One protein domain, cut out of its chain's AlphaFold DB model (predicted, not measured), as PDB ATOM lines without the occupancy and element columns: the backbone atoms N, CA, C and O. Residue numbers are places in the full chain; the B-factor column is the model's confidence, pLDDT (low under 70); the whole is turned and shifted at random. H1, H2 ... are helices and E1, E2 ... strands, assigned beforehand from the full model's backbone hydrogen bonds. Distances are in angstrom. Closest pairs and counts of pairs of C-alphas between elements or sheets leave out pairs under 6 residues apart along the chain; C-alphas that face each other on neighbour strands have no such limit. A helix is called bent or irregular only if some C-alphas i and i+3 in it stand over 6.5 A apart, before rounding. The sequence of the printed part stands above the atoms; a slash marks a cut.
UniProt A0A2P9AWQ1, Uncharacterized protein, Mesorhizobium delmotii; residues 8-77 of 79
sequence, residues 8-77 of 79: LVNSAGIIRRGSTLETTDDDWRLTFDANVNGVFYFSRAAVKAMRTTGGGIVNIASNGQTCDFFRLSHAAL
ATOM      1  N   LEU A   8      96.065 102.474  65.501       96.44
ATOM      2  CA  LEU A   8      96.011 102.320  66.953       96.44
ATOM      3  C   LEU A   8      94.798 103.084  67.489       96.44
ATOM      4  O   LEU A   8      94.636 104.270  67.205       96.44
ATOM      5  N   VAL A   9      93.990 102.430  68.321       96.88
ATOM      6  CA  VAL A   9      92.925 103.089  69.085       96.88
ATOM      7  C   VAL A   9      93.251 102.984  70.570       96.88
ATOM      8  O   VAL A   9      93.168 101.907  71.159       96.88
ATOM      9  N   ASN A  10      93.610 104.108  71.185       95.50
ATOM     10  CA  ASN A  10      93.802 104.210  72.628       95.50
ATOM     11  C   ASN A  10      92.432 104.310  73.315       95.50
ATOM     12  O   ASN A  10      91.933 105.400  73.589       95.50
ATOM     13  N   SER A  11      91.813 103.144  73.521       93.44
ATOM     14  CA  SER A  11      90.486 102.992  74.142       93.44
ATOM     15  C   SER A  11      90.551 102.534  75.604       93.44
ATOM     16  O   SER A  11      89.593 102.685  76.357       93.44
ATOM     17  N   ALA A  12      91.684 101.965  76.023       92.25
ATOM     18  CA  ALA A  12      91.868 101.541  77.402       92.25
ATOM     19  C   ALA A  12      91.936 102.763  78.327       92.25
ATOM     20  O   ALA A  12      92.749 103.660  78.117       92.25
ATOM     21  N   GLY A  13      91.101 102.761  79.362       90.56
ATOM     22  CA  GLY A  13      91.134 103.762  80.413       90.56
ATOM     23  C   GLY A  13      90.306 103.342  81.620       90.56
ATOM     24  O   GLY A  13      89.405 102.507  81.513       90.56
ATOM     25  N   ILE A  14      90.631 103.908  82.778       91.38
ATOM     26  CA  ILE A  14      89.939 103.645  84.041       91.38
ATOM     27  C   ILE A  14      89.493 104.943  84.704       91.38
ATOM     28  O   ILE A  14      90.039 106.015  84.452       91.38
ATOM     29  N   ILE A  15      88.509 104.827  85.593       87.62
ATOM     30  CA  ILE A  15      88.077 105.917  86.464       87.62
ATOM     31  C   ILE A  15      88.083 105.394  87.897       87.62
ATOM     32  O   ILE A  15      87.388 104.425  88.216       87.62
ATOM     33  N   ARG A  16      88.849 106.058  88.762       86.62
ATOM     34  CA  ARG A  16      88.761 105.929  90.216       86.62
ATOM     35  C   ARG A  16      88.085 107.178  90.755       86.62
ATOM     36  O   ARG A  16      88.522 108.286  90.477       86.62
ATOM     37  N   ARG A  17      86.972 106.996  91.463       83.12
ATOM     38  CA  ARG A  17      86.225 108.103  92.065       83.12
ATOM     39  C   ARG A  17      86.654 108.249  93.517       83.12
ATOM     40  O   ARG A  17      86.655 107.259  94.239       83.12
ATOM     41  N   GLY A  18      86.939 109.473  93.928       81.19
ATOM     42  CA  GLY A  18      87.260 109.828  95.302       81.19
ATOM     43  C   GLY A  18      87.327 111.341  95.441       81.19
ATOM     44  O   GLY A  18      87.473 112.058  94.445       81.19
ATOM     45  N   SER A  19      87.178 111.843  96.663       85.38
ATOM     46  CA  SER A  19      87.587 113.215  96.963       85.38
ATOM     47  C   SER A  19      89.117 113.318  96.967       85.38
ATOM     48  O   SER A  19      89.819 112.306  96.991       85.38
ATOM     49  N   THR A  20      89.663 114.532  96.983       80.25
ATOM     50  CA  THR A  20      91.121 114.735  97.062       80.25
ATOM     51  C   THR A  20      91.731 114.132  98.314       80.25
ATOM     52  O   THR A  20      92.850 113.644  98.270       80.25
ATOM     53  N   LEU A  21      90.990 114.154  99.421       85.25
ATOM     54  CA  LEU A  21      91.458 113.641 100.705       85.25
ATOM     55  C   LEU A  21      91.412 112.109 100.777       85.25
ATOM     56  O   LEU A  21      92.147 111.514 101.555       85.25
ATOM     57  N   GLU A  22      90.548 111.476  99.983       86.75
ATOM     58  CA  GLU A  22      90.352 110.020  99.985       86.75
ATOM     59  C   GLU A  22      91.084 109.317  98.840       86.75
ATOM     60  O   GLU A  22      91.272 108.102  98.880       86.75
ATOM     61  N   THR A  23      91.476 110.058  97.801       88.94
ATOM     62  CA  THR A  23      92.203 109.493  96.664       88.94
ATOM     63  C   THR A  23      93.602 109.110  97.115       88.94
ATOM     64  O   THR A  23      94.407 109.964  97.479       88.94
ATOM     65  N   THR A  24      93.889 107.813  97.078       93.12
ATOM     66  CA  THR A  24      95.216 107.299  97.406       93.12
ATOM     67  C   THR A  24      96.202 107.587  96.276       93.12
ATOM     68  O   THR A  24      95.824 107.641  95.101       93.12
ATOM     69  N   ASP A  25      97.487 107.700  96.611       93.56
ATOM     70  CA  ASP A  25      98.555 107.847  95.611       93.56
ATOM     71  C   ASP A  25      98.585 106.672  94.621       93.56
ATOM     72  O   ASP A  25      98.903 106.849  93.444       93.56
ATOM     73  N   ASP A  26      98.217 105.471  95.075       95.25
ATOM     74  CA  ASP A  26      98.137 104.282  94.227       95.25
ATOM     75  C   ASP A  26      96.987 104.367  93.222       95.25
ATOM     76  O   ASP A  26      97.186 104.065  92.044       95.25
ATOM     77  N   ASP A  27      95.802 104.821  93.643       92.25
ATOM     78  CA  ASP A  27      94.675 105.037  92.732       92.25
ATOM     79  C   ASP A  27      94.958 106.167  91.737       92.25
ATOM     80  O   ASP A  27      94.612 106.058  90.552       92.25
ATOM     81  N   TRP A  28      95.627 107.229  92.195       90.06
ATOM     82  CA  TRP A  28      96.089 108.317  91.338       90.06
ATOM     83  C   TRP A  28      97.063 107.804  90.279       90.06
ATOM     84  O   TRP A  28      96.831 107.975  89.077       90.06
ATOM     85  N   ARG A  29      98.119 107.108  90.711       93.75
ATOM     86  CA  ARG A  29      99.131 106.538  89.822       93.75
ATOM     87  C   ARG A  29      98.509 105.575  88.824       93.75
ATOM     88  O   ARG A  29      98.761 105.715  87.635       93.75
ATOM     89  N   LEU A  30      97.655 104.659  89.274       93.81
ATOM     90  CA  LEU A  30      96.997 103.693  88.395       93.81
ATOM     91  C   LEU A  30      96.157 104.389  87.313       93.81
ATOM     92  O   LEU A  30      96.174 103.979  86.149       93.81
ATOM     93  N   THR A  31      95.447 105.458  87.681       92.25
ATOM     94  CA  THR A  31      94.630 106.237  86.742       92.25
ATOM     95  C   THR A  31      95.499 106.934  85.694       92.25
ATOM     96  O   THR A  31      95.206 106.843  84.501       92.25
ATOM     97  N   PHE A  32      96.595 107.576  86.104       91.88
ATOM     98  CA  PHE A  32      97.530 108.228  85.178       91.88
ATOM     99  C   PHE A  32      98.305 107.233  84.317       91.88
ATOM    100  O   PHE A  32      98.524 107.481  83.129       91.88
ATOM    101  N   ASP A  33      98.677 106.091  84.884       94.81
ATOM    102  CA  ASP A  33      99.395 105.051  84.164       94.81
ATOM    103  C   ASP A  33      98.555 104.486  83.020       94.81
ATOM    104  O   ASP A  33      99.054 104.354  81.902       94.81
ATOM    105  N   ALA A  34      97.268 104.227  83.257       92.62
ATOM    106  CA  ALA A  34      96.361 103.759  82.215       92.62
ATOM    107  C   ALA A  34      96.022 104.863  81.199       92.62
ATOM    108  O   ALA A  34      96.167 104.664  79.991       92.62
ATOM    109  N   ASN A  35      95.589 106.030  81.682       92.69
ATOM    110  CA  ASN A  35      94.932 107.032  80.840       92.69
ATOM    111  C   ASN A  35      95.909 107.994  80.151       92.69
ATOM    112  O   ASN A  35      95.547 108.609  79.151       92.69
ATOM    113  N   VAL A  36      97.133 108.147  80.670       91.75
ATOM    114  CA  VAL A  36      98.112 109.127  80.171       91.75
ATOM    115  C   VAL A  36      99.393 108.432  79.725       91.75
ATOM    116  O   VAL A  36      99.751 108.491  78.544       91.75
ATOM    117  N   ASN A  37     100.071 107.728  80.636       95.44
ATOM    118  CA  ASN A  37     101.354 107.096  80.323       95.44
ATOM    119  C   ASN A  37     101.179 105.979  79.289       95.44
ATOM    120  O   ASN A  37     101.920 105.933  78.306       95.44
ATOM    121  N   GLY A  38     100.160 105.131  79.453       95.12
ATOM    122  CA  GLY A  38      99.814 104.069  78.510       95.12
ATOM    123  C   GLY A  38      99.552 104.612  77.108       95.12
ATOM    124  O   GLY A  38     100.190 104.174  76.148       95.12
ATOM    125  N   VAL A  39      98.695 105.631  76.995       95.31
ATOM    126  CA  VAL A  39      98.388 106.312  75.724       95.31
ATOM    127  C   VAL A  39      99.661 106.825  75.051       95.31
ATOM    128  O   VAL A  39      99.871 106.593  73.857       95.31
ATOM    129  N   PHE A  40     100.549 107.477  75.806       95.62
ATOM    130  CA  PHE A  40     101.823 107.962  75.280       95.62
ATOM    131  C   PHE A  40     102.739 106.817  74.820       95.62
ATOM    132  O   PHE A  40     103.284 106.863  73.712       95.62
ATOM    133  N   TYR A  41     102.908 105.770  75.631       98.06
ATOM    134  CA  TYR A  41     103.798 104.654  75.311       98.06
ATOM    135  C   TYR A  41     103.329 103.864  74.092       98.06
ATOM    136  O   TYR A  41     104.149 103.588  73.209       98.06
ATOM    137  N   PHE A  42     102.032 103.560  73.996       97.06
ATOM    138  CA  PHE A  42     101.472 102.882  72.829       97.06
ATOM    139  C   PHE A  42     101.556 103.750  71.583       97.06
ATOM    140  O   PHE A  42     101.998 103.265  70.543       97.06
ATOM    141  N   SER A  43     101.249 105.045  71.687       97.00
ATOM    142  CA  SER A  43     101.380 105.965  70.552       97.00
ATOM    143  C   SER A  43     102.822 106.040  70.055       97.00
ATOM    144  O   SER A  43     103.075 105.932  68.857       97.00
ATOM    145  N   ARG A  44     103.798 106.128  70.967       96.94
ATOM    146  CA  ARG A  44     105.225 106.121  70.620       96.94
ATOM    147  C   ARG A  44     105.643 104.822  69.931       96.94
ATOM    148  O   ARG A  44     106.440 104.864  68.994       96.94
ATOM    149  N   ALA A  45     105.143 103.675  70.387       96.50
ATOM    150  CA  ALA A  45     105.419 102.387  69.755       96.50
ATOM    151  C   ALA A  45     104.766 102.282  68.366       96.50
ATOM    152  O   ALA A  45     105.430 101.896  67.405       96.50
ATOM    153  N   ALA A  46     103.507 102.700  68.238       95.62
ATOM    154  CA  ALA A  46     102.769 102.671  66.982       95.62
ATOM    155  C   ALA A  46     103.390 103.606  65.937       95.62
ATOM    156  O   ALA A  46     103.589 103.186  64.803       95.62
ATOM    157  N   VAL A  47     103.801 104.825  66.306       95.31
ATOM    158  CA  VAL A  47     104.515 105.734  65.388       95.31
ATOM    159  C   VAL A  47     105.803 105.097  64.857       95.31
ATOM    160  O   VAL A  47     106.099 105.219  63.670       95.31
ATOM    161  N   LYS A  48     106.558 104.375  65.699       94.31
ATOM    162  CA  LYS A  48     107.754 103.646  65.241       94.31
ATOM    163  C   LYS A  48     107.399 102.549  64.236       94.31
ATOM    164  O   LYS A  48     108.100 102.417  63.237       94.31
ATOM    165  N   ALA A  49     106.324 101.800  64.481       93.50
ATOM    166  CA  ALA A  49     105.868 100.725  63.600       93.50
ATOM    167  C   ALA A  49     105.285 101.242  62.271       93.50
ATOM    168  O   ALA A  49     105.492 100.628  61.231       93.50
ATOM    169  N   MET A  50     104.600 102.386  62.294       94.88
ATOM    170  CA  MET A  50     103.926 102.976  61.130       94.88
ATOM    171  C   MET A  50     104.830 103.904  60.307       94.88
ATOM    172  O   MET A  50     104.405 104.412  59.271       94.88
ATOM    173  N   ARG A  51     106.080 104.135  60.739       91.06
ATOM    174  CA  ARG A  51     106.982 105.155  60.174       91.06
ATOM    175  C   ARG A  51     107.152 105.063  58.655       91.06
ATOM    176  O   ARG A  51     107.287 106.094  58.005       91.06
ATOM    177  N   THR A  52     107.185 103.854  58.101       90.50
ATOM    178  CA  THR A  52     107.393 103.612  56.663       90.50
ATOM    179  C   THR A  52     106.113 103.250  55.918       90.50
ATOM    180  O   THR A  52     106.088 103.318  54.693       90.50
ATOM    181  N   THR A  53     105.056 102.861  56.630       91.50
ATOM    182  CA  THR A  53     103.833 102.320  56.026       91.50
ATOM    183  C   THR A  53     102.638 103.263  56.104       91.50
ATOM    184  O   THR A  53     101.617 102.995  55.472       91.50
ATOM    185  N   GLY A  54     102.746 104.334  56.895       90.25
ATOM    186  CA  GLY A  54     101.620 105.187  57.261       90.25
ATOM    187  C   GLY A  54     100.626 104.481  58.190       90.25
ATOM    188  O   GLY A  54     100.715 103.273  58.423       90.25
ATOM    189  N   GLY A  55      99.691 105.264  58.727       93.38
ATOM    190  CA  GLY A  55      98.625 104.797  59.611       93.38
ATOM    191  C   GLY A  55      98.041 105.928  60.458       93.38
ATOM    192  O   GLY A  55      98.416 107.091  60.297       93.38
ATOM    193  N   GLY A  56      97.111 105.587  61.348       96.00
ATOM    194  CA  GLY A  56      96.392 106.547  62.189       96.00
ATOM    195  C   GLY A  56      96.399 106.179  63.671       96.00
ATOM    196  O   GLY A  56      96.442 105.007  64.036       96.00
ATOM    197  N   ILE A  57      96.327 107.191  64.537       97.00
ATOM    198  CA  ILE A  57      96.133 107.010  65.980       97.00
ATOM    199  C   ILE A  57      94.865 107.752  66.390       97.00
ATOM    200  O   ILE A  57      94.723 108.938  66.098       97.00
ATOM    201  N   VAL A  58      93.967 107.059  67.086       96.62
ATOM    202  CA  VAL A  58      92.746 107.627  67.664       96.62
ATOM    203  C   VAL A  58      92.845 107.559  69.182       96.62
ATOM    204  O   VAL A  58      93.047 106.485  69.745       96.62
ATOM    205  N   ASN A  59      92.675 108.703  69.843       92.94
ATOM    206  CA  ASN A  59      92.647 108.805  71.301       92.94
ATOM    207  C   ASN A  59      91.225 109.093  71.772       92.94
ATOM    208  O   ASN A  59      90.574 109.993  71.242       92.94
ATOM    209  N   ILE A  60      90.766 108.361  72.786       90.06
ATOM    210  CA  ILE A  60      89.492 108.637  73.447       90.06
ATOM    211  C   ILE A  60      89.760 109.534  74.656       90.06
ATOM    212  O   ILE A  60      90.362 109.111  75.640       90.06
ATOM    213  N   ALA A  61      89.309 110.781  74.570       81.38
ATOM    214  CA  ALA A  61      89.339 111.734  75.674       81.38
ATOM    215  C   ALA A  61      87.949 111.865  76.313       81.38
ATOM    216  O   ALA A  61      86.934 111.501  75.716       81.38
ATOM    217  N   SER A  62      87.889 112.415  77.524       76.75
ATOM    218  CA  SER A  62      86.628 112.765  78.177       76.75
ATOM    219  C   SER A  62      86.716 114.153  78.806       76.75
ATOM    220  O   SER A  62      87.779 114.565  79.268       76.75
ATOM    221  N   ASN A  63      85.579 114.849  78.900       66.50
ATOM    222  CA  ASN A  63      85.491 116.101  79.663       66.50
ATOM    223  C   ASN A  63      85.875 115.888  81.140       66.50
ATOM    224  O   ASN A  63      86.401 116.788  81.784       66.50
ATOM    225  N   GLY A  64      85.635 114.682  81.668       59.25
ATOM    226  CA  GLY A  64      85.983 114.297  83.035       59.25
ATOM    227  C   GLY A  64      87.486 114.314  83.309       59.25
ATOM    228  O   GLY A  64      87.874 114.768  84.373       59.25
ATOM    229  N   GLN A  65      88.341 113.932  82.352       55.75
ATOM    230  CA  GLN A  65      89.801 113.993  82.543       55.75
ATOM    231  C   GLN A  65      90.310 115.431  82.731       55.75
ATOM    232  O   GLN A  65      91.218 115.663  83.524       55.75
ATOM    233  N   THR A  66      89.698 116.410  82.057       51.03
ATOM    234  CA  THR A  66      90.005 117.835  82.264       51.03
ATOM    235  C   THR A  66      89.420 118.349  83.584       51.03
ATOM    236  O   THR A  66      90.053 119.141  84.279       51.03
ATOM    237  N   CYS A  67      88.218 117.895  83.954       42.69
ATOM    238  CA  CYS A  67      87.500 118.379  85.136       42.69
ATOM    239  C   CYS A  67      87.943 117.737  86.461       42.69
ATOM    240  O   CYS A  67      87.856 118.407  87.488       42.69
ATOM    241  N   ASP A  68      88.426 116.491  86.479       48.72
ATOM    242  CA  ASP A  68      88.876 115.816  87.707       48.72
ATOM    243  C   ASP A  68      90.099 116.519  88.305       48.72
ATOM    244  O   ASP A  68      90.168 116.705  89.518       48.72
ATOM    245  N   PHE A  69      90.997 117.046  87.463       49.72
ATOM    246  CA  PHE A  69      92.098 117.897  87.920       49.72
ATOM    247  C   PHE A  69      91.581 119.158  88.641       49.72
ATOM    248  O   PHE A  69      92.055 119.511  89.721       49.72
ATOM    249  N   PHE A  70      90.545 119.810  88.102       44.50
ATOM    250  CA  PHE A  70      89.934 120.996  88.716       44.50
ATOM    251  C   PHE A  70      89.130 120.679  89.980       44.50
ATOM    252  O   PHE A  70      89.169 121.462  90.931       44.50
ATOM    253  N   ARG A  71      88.414 119.549  90.014       46.03
ATOM    254  CA  ARG A  71      87.597 119.133  91.162       46.03
ATOM    255  C   ARG A  71      88.463 118.698  92.340       46.03
ATOM    256  O   ARG A  71      88.136 119.048  93.471       46.03
ATOM    257  N   LEU A  72      89.585 118.026  92.077       53.06
ATOM    258  CA  LEU A  72      90.576 117.718  93.108       53.06
ATOM    259  C   LEU A  72      91.213 118.999  93.677       53.06
ATOM    260  O   LEU A  72      91.395 119.125  94.888       53.06
ATOM    261  N   SER A  73      91.474 119.985  92.814       53.47
ATOM    262  CA  SER A  73      92.016 121.289  93.219       53.47
ATOM    263  C   SER A  73      91.029 122.105  94.068       53.47
ATOM    264  O   SER A  73      91.424 122.707  95.061       53.47
ATOM    265  N   HIS A  74      89.738 122.105  93.717       51.25
ATOM    266  CA  HIS A  74      88.702 122.826  94.473       51.25
ATOM    267  C   HIS A  74      88.377 122.156  95.814       51.25
ATOM    268  O   HIS A  74      88.238 122.849  96.818       51.25
ATOM    269  N   ALA A  75      88.314 120.820  95.867       53.41
ATOM    270  CA  ALA A  75      88.052 120.104  97.116       53.41
ATOM    271  C   ALA A  75      89.195 120.243  98.143       53.41
ATOM    272  O   ALA A  75      88.936 120.189  99.341       53.41
ATOM    273  N   ALA A  76      90.438 120.483  97.705       50.62
ATOM    274  CA  ALA A  76      91.551 120.804  98.604       50.62
ATOM    275  C   ALA A  76      91.475 122.225  99.202       50.62
ATOM    276  O   ALA A  76      92.103 122.485 100.226       50.62
ATOM    277  N   LEU A  77      90.724 123.142  98.578       51.03
ATOM    278  CA  LEU A  77      90.644 124.555  98.971       51.03
ATOM    279  C   LEU A  77      89.390 124.914  99.784       51.03
ATOM    280  O   LEU A  77      89.299 126.042 100.255       51.03
TER     281      LEU A  77
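This is residues 8 to 77 of the 79 residues of an uncharacterized protein of Mesorhizobium delmotii (UniProt A0A2P9AWQ1). Picture a rod built along one long helix, H1, with a tiny sheet of two parallel strands, E1 and E2, side by side over residues 34 to 50 of H1. Residues 11 to 24, with no named element, run from E1 to the far end of the rod where H1 begins, and the second helix, H2, heads from E2 toward that same end, apart from H1. The printed part has 70 residues with two named helices and two named strands, in the order E1, H1, E2, H2, and its class is mostly helix. It is loose, with a radius of gyration of the C-alphas of 15.0 A, and the C-alphas span 50 by 22 by 16 A.

Start at the first printed residue, in E1, residues 8 to 10, and look across to its parallel neighbour E2, residues 56 to 59. Their N-to-C directions differ by 7 degrees, and C-alphas 9 and 58 face each other at 4.8 A. Look at N 10 and O 58, 2.8 A apart, and at N 58 and O 8, 2.9 A apart, both within hydrogen-bond range. Between these strands in the chain comes H1, residues 25 to 50; E1, H1 and E2 form a strand-helix-strand unit, two parallel neighbour strands with a helix between them, and its crossover is right-handed. The closest C-alphas of E1 and H1 are those of Asn 10 and Val 39, 5.9 A apart. Those of H1 and E2 are Ser 43 and Ile 57, 7.0 A apart. Go on to H2, residues 63 to 77, which is apart from both E1 and H1. O i to N i+4 pairs are within hydrogen-bond range in 19 of 22 cases in H1 and 8 of 11 in H2.

Find C-alpha 8 of E1 at (96.011, 102.320, 66.953); the strand ends at residue 10. Then find C-alpha 25 at (98.555, 107.847, 95.611), from which H1 runs 35.2 A to C-alpha 50, with a kink of 34 degrees near residue 32. H1 is neither bent nor irregular, but only just: C-alphas 34 and 37 are 6.3 A apart. E2 covers 10.1 A from C-alpha 56 to C-alpha 59. H2 runs 21.7 A from C-alpha 63 to C-alpha 77 at (90.644, 124.555, 98.971), and it too is neither bent nor irregular, but only just: C-alphas 66 and 69 are 6.0 A apart.

Look to Thr 53 and Leu 77 for the two C-alphas farthest apart, 50.1 A. The printed part has no cut. The link from E1 to H1 is long, with 14 residues, while those from H1 to E2 and from E2 to H2 are tight. In the B-factor column the mean pLDDT of the printed part is 83.4, and residues 63 to 77, the whole of H2, are under 70.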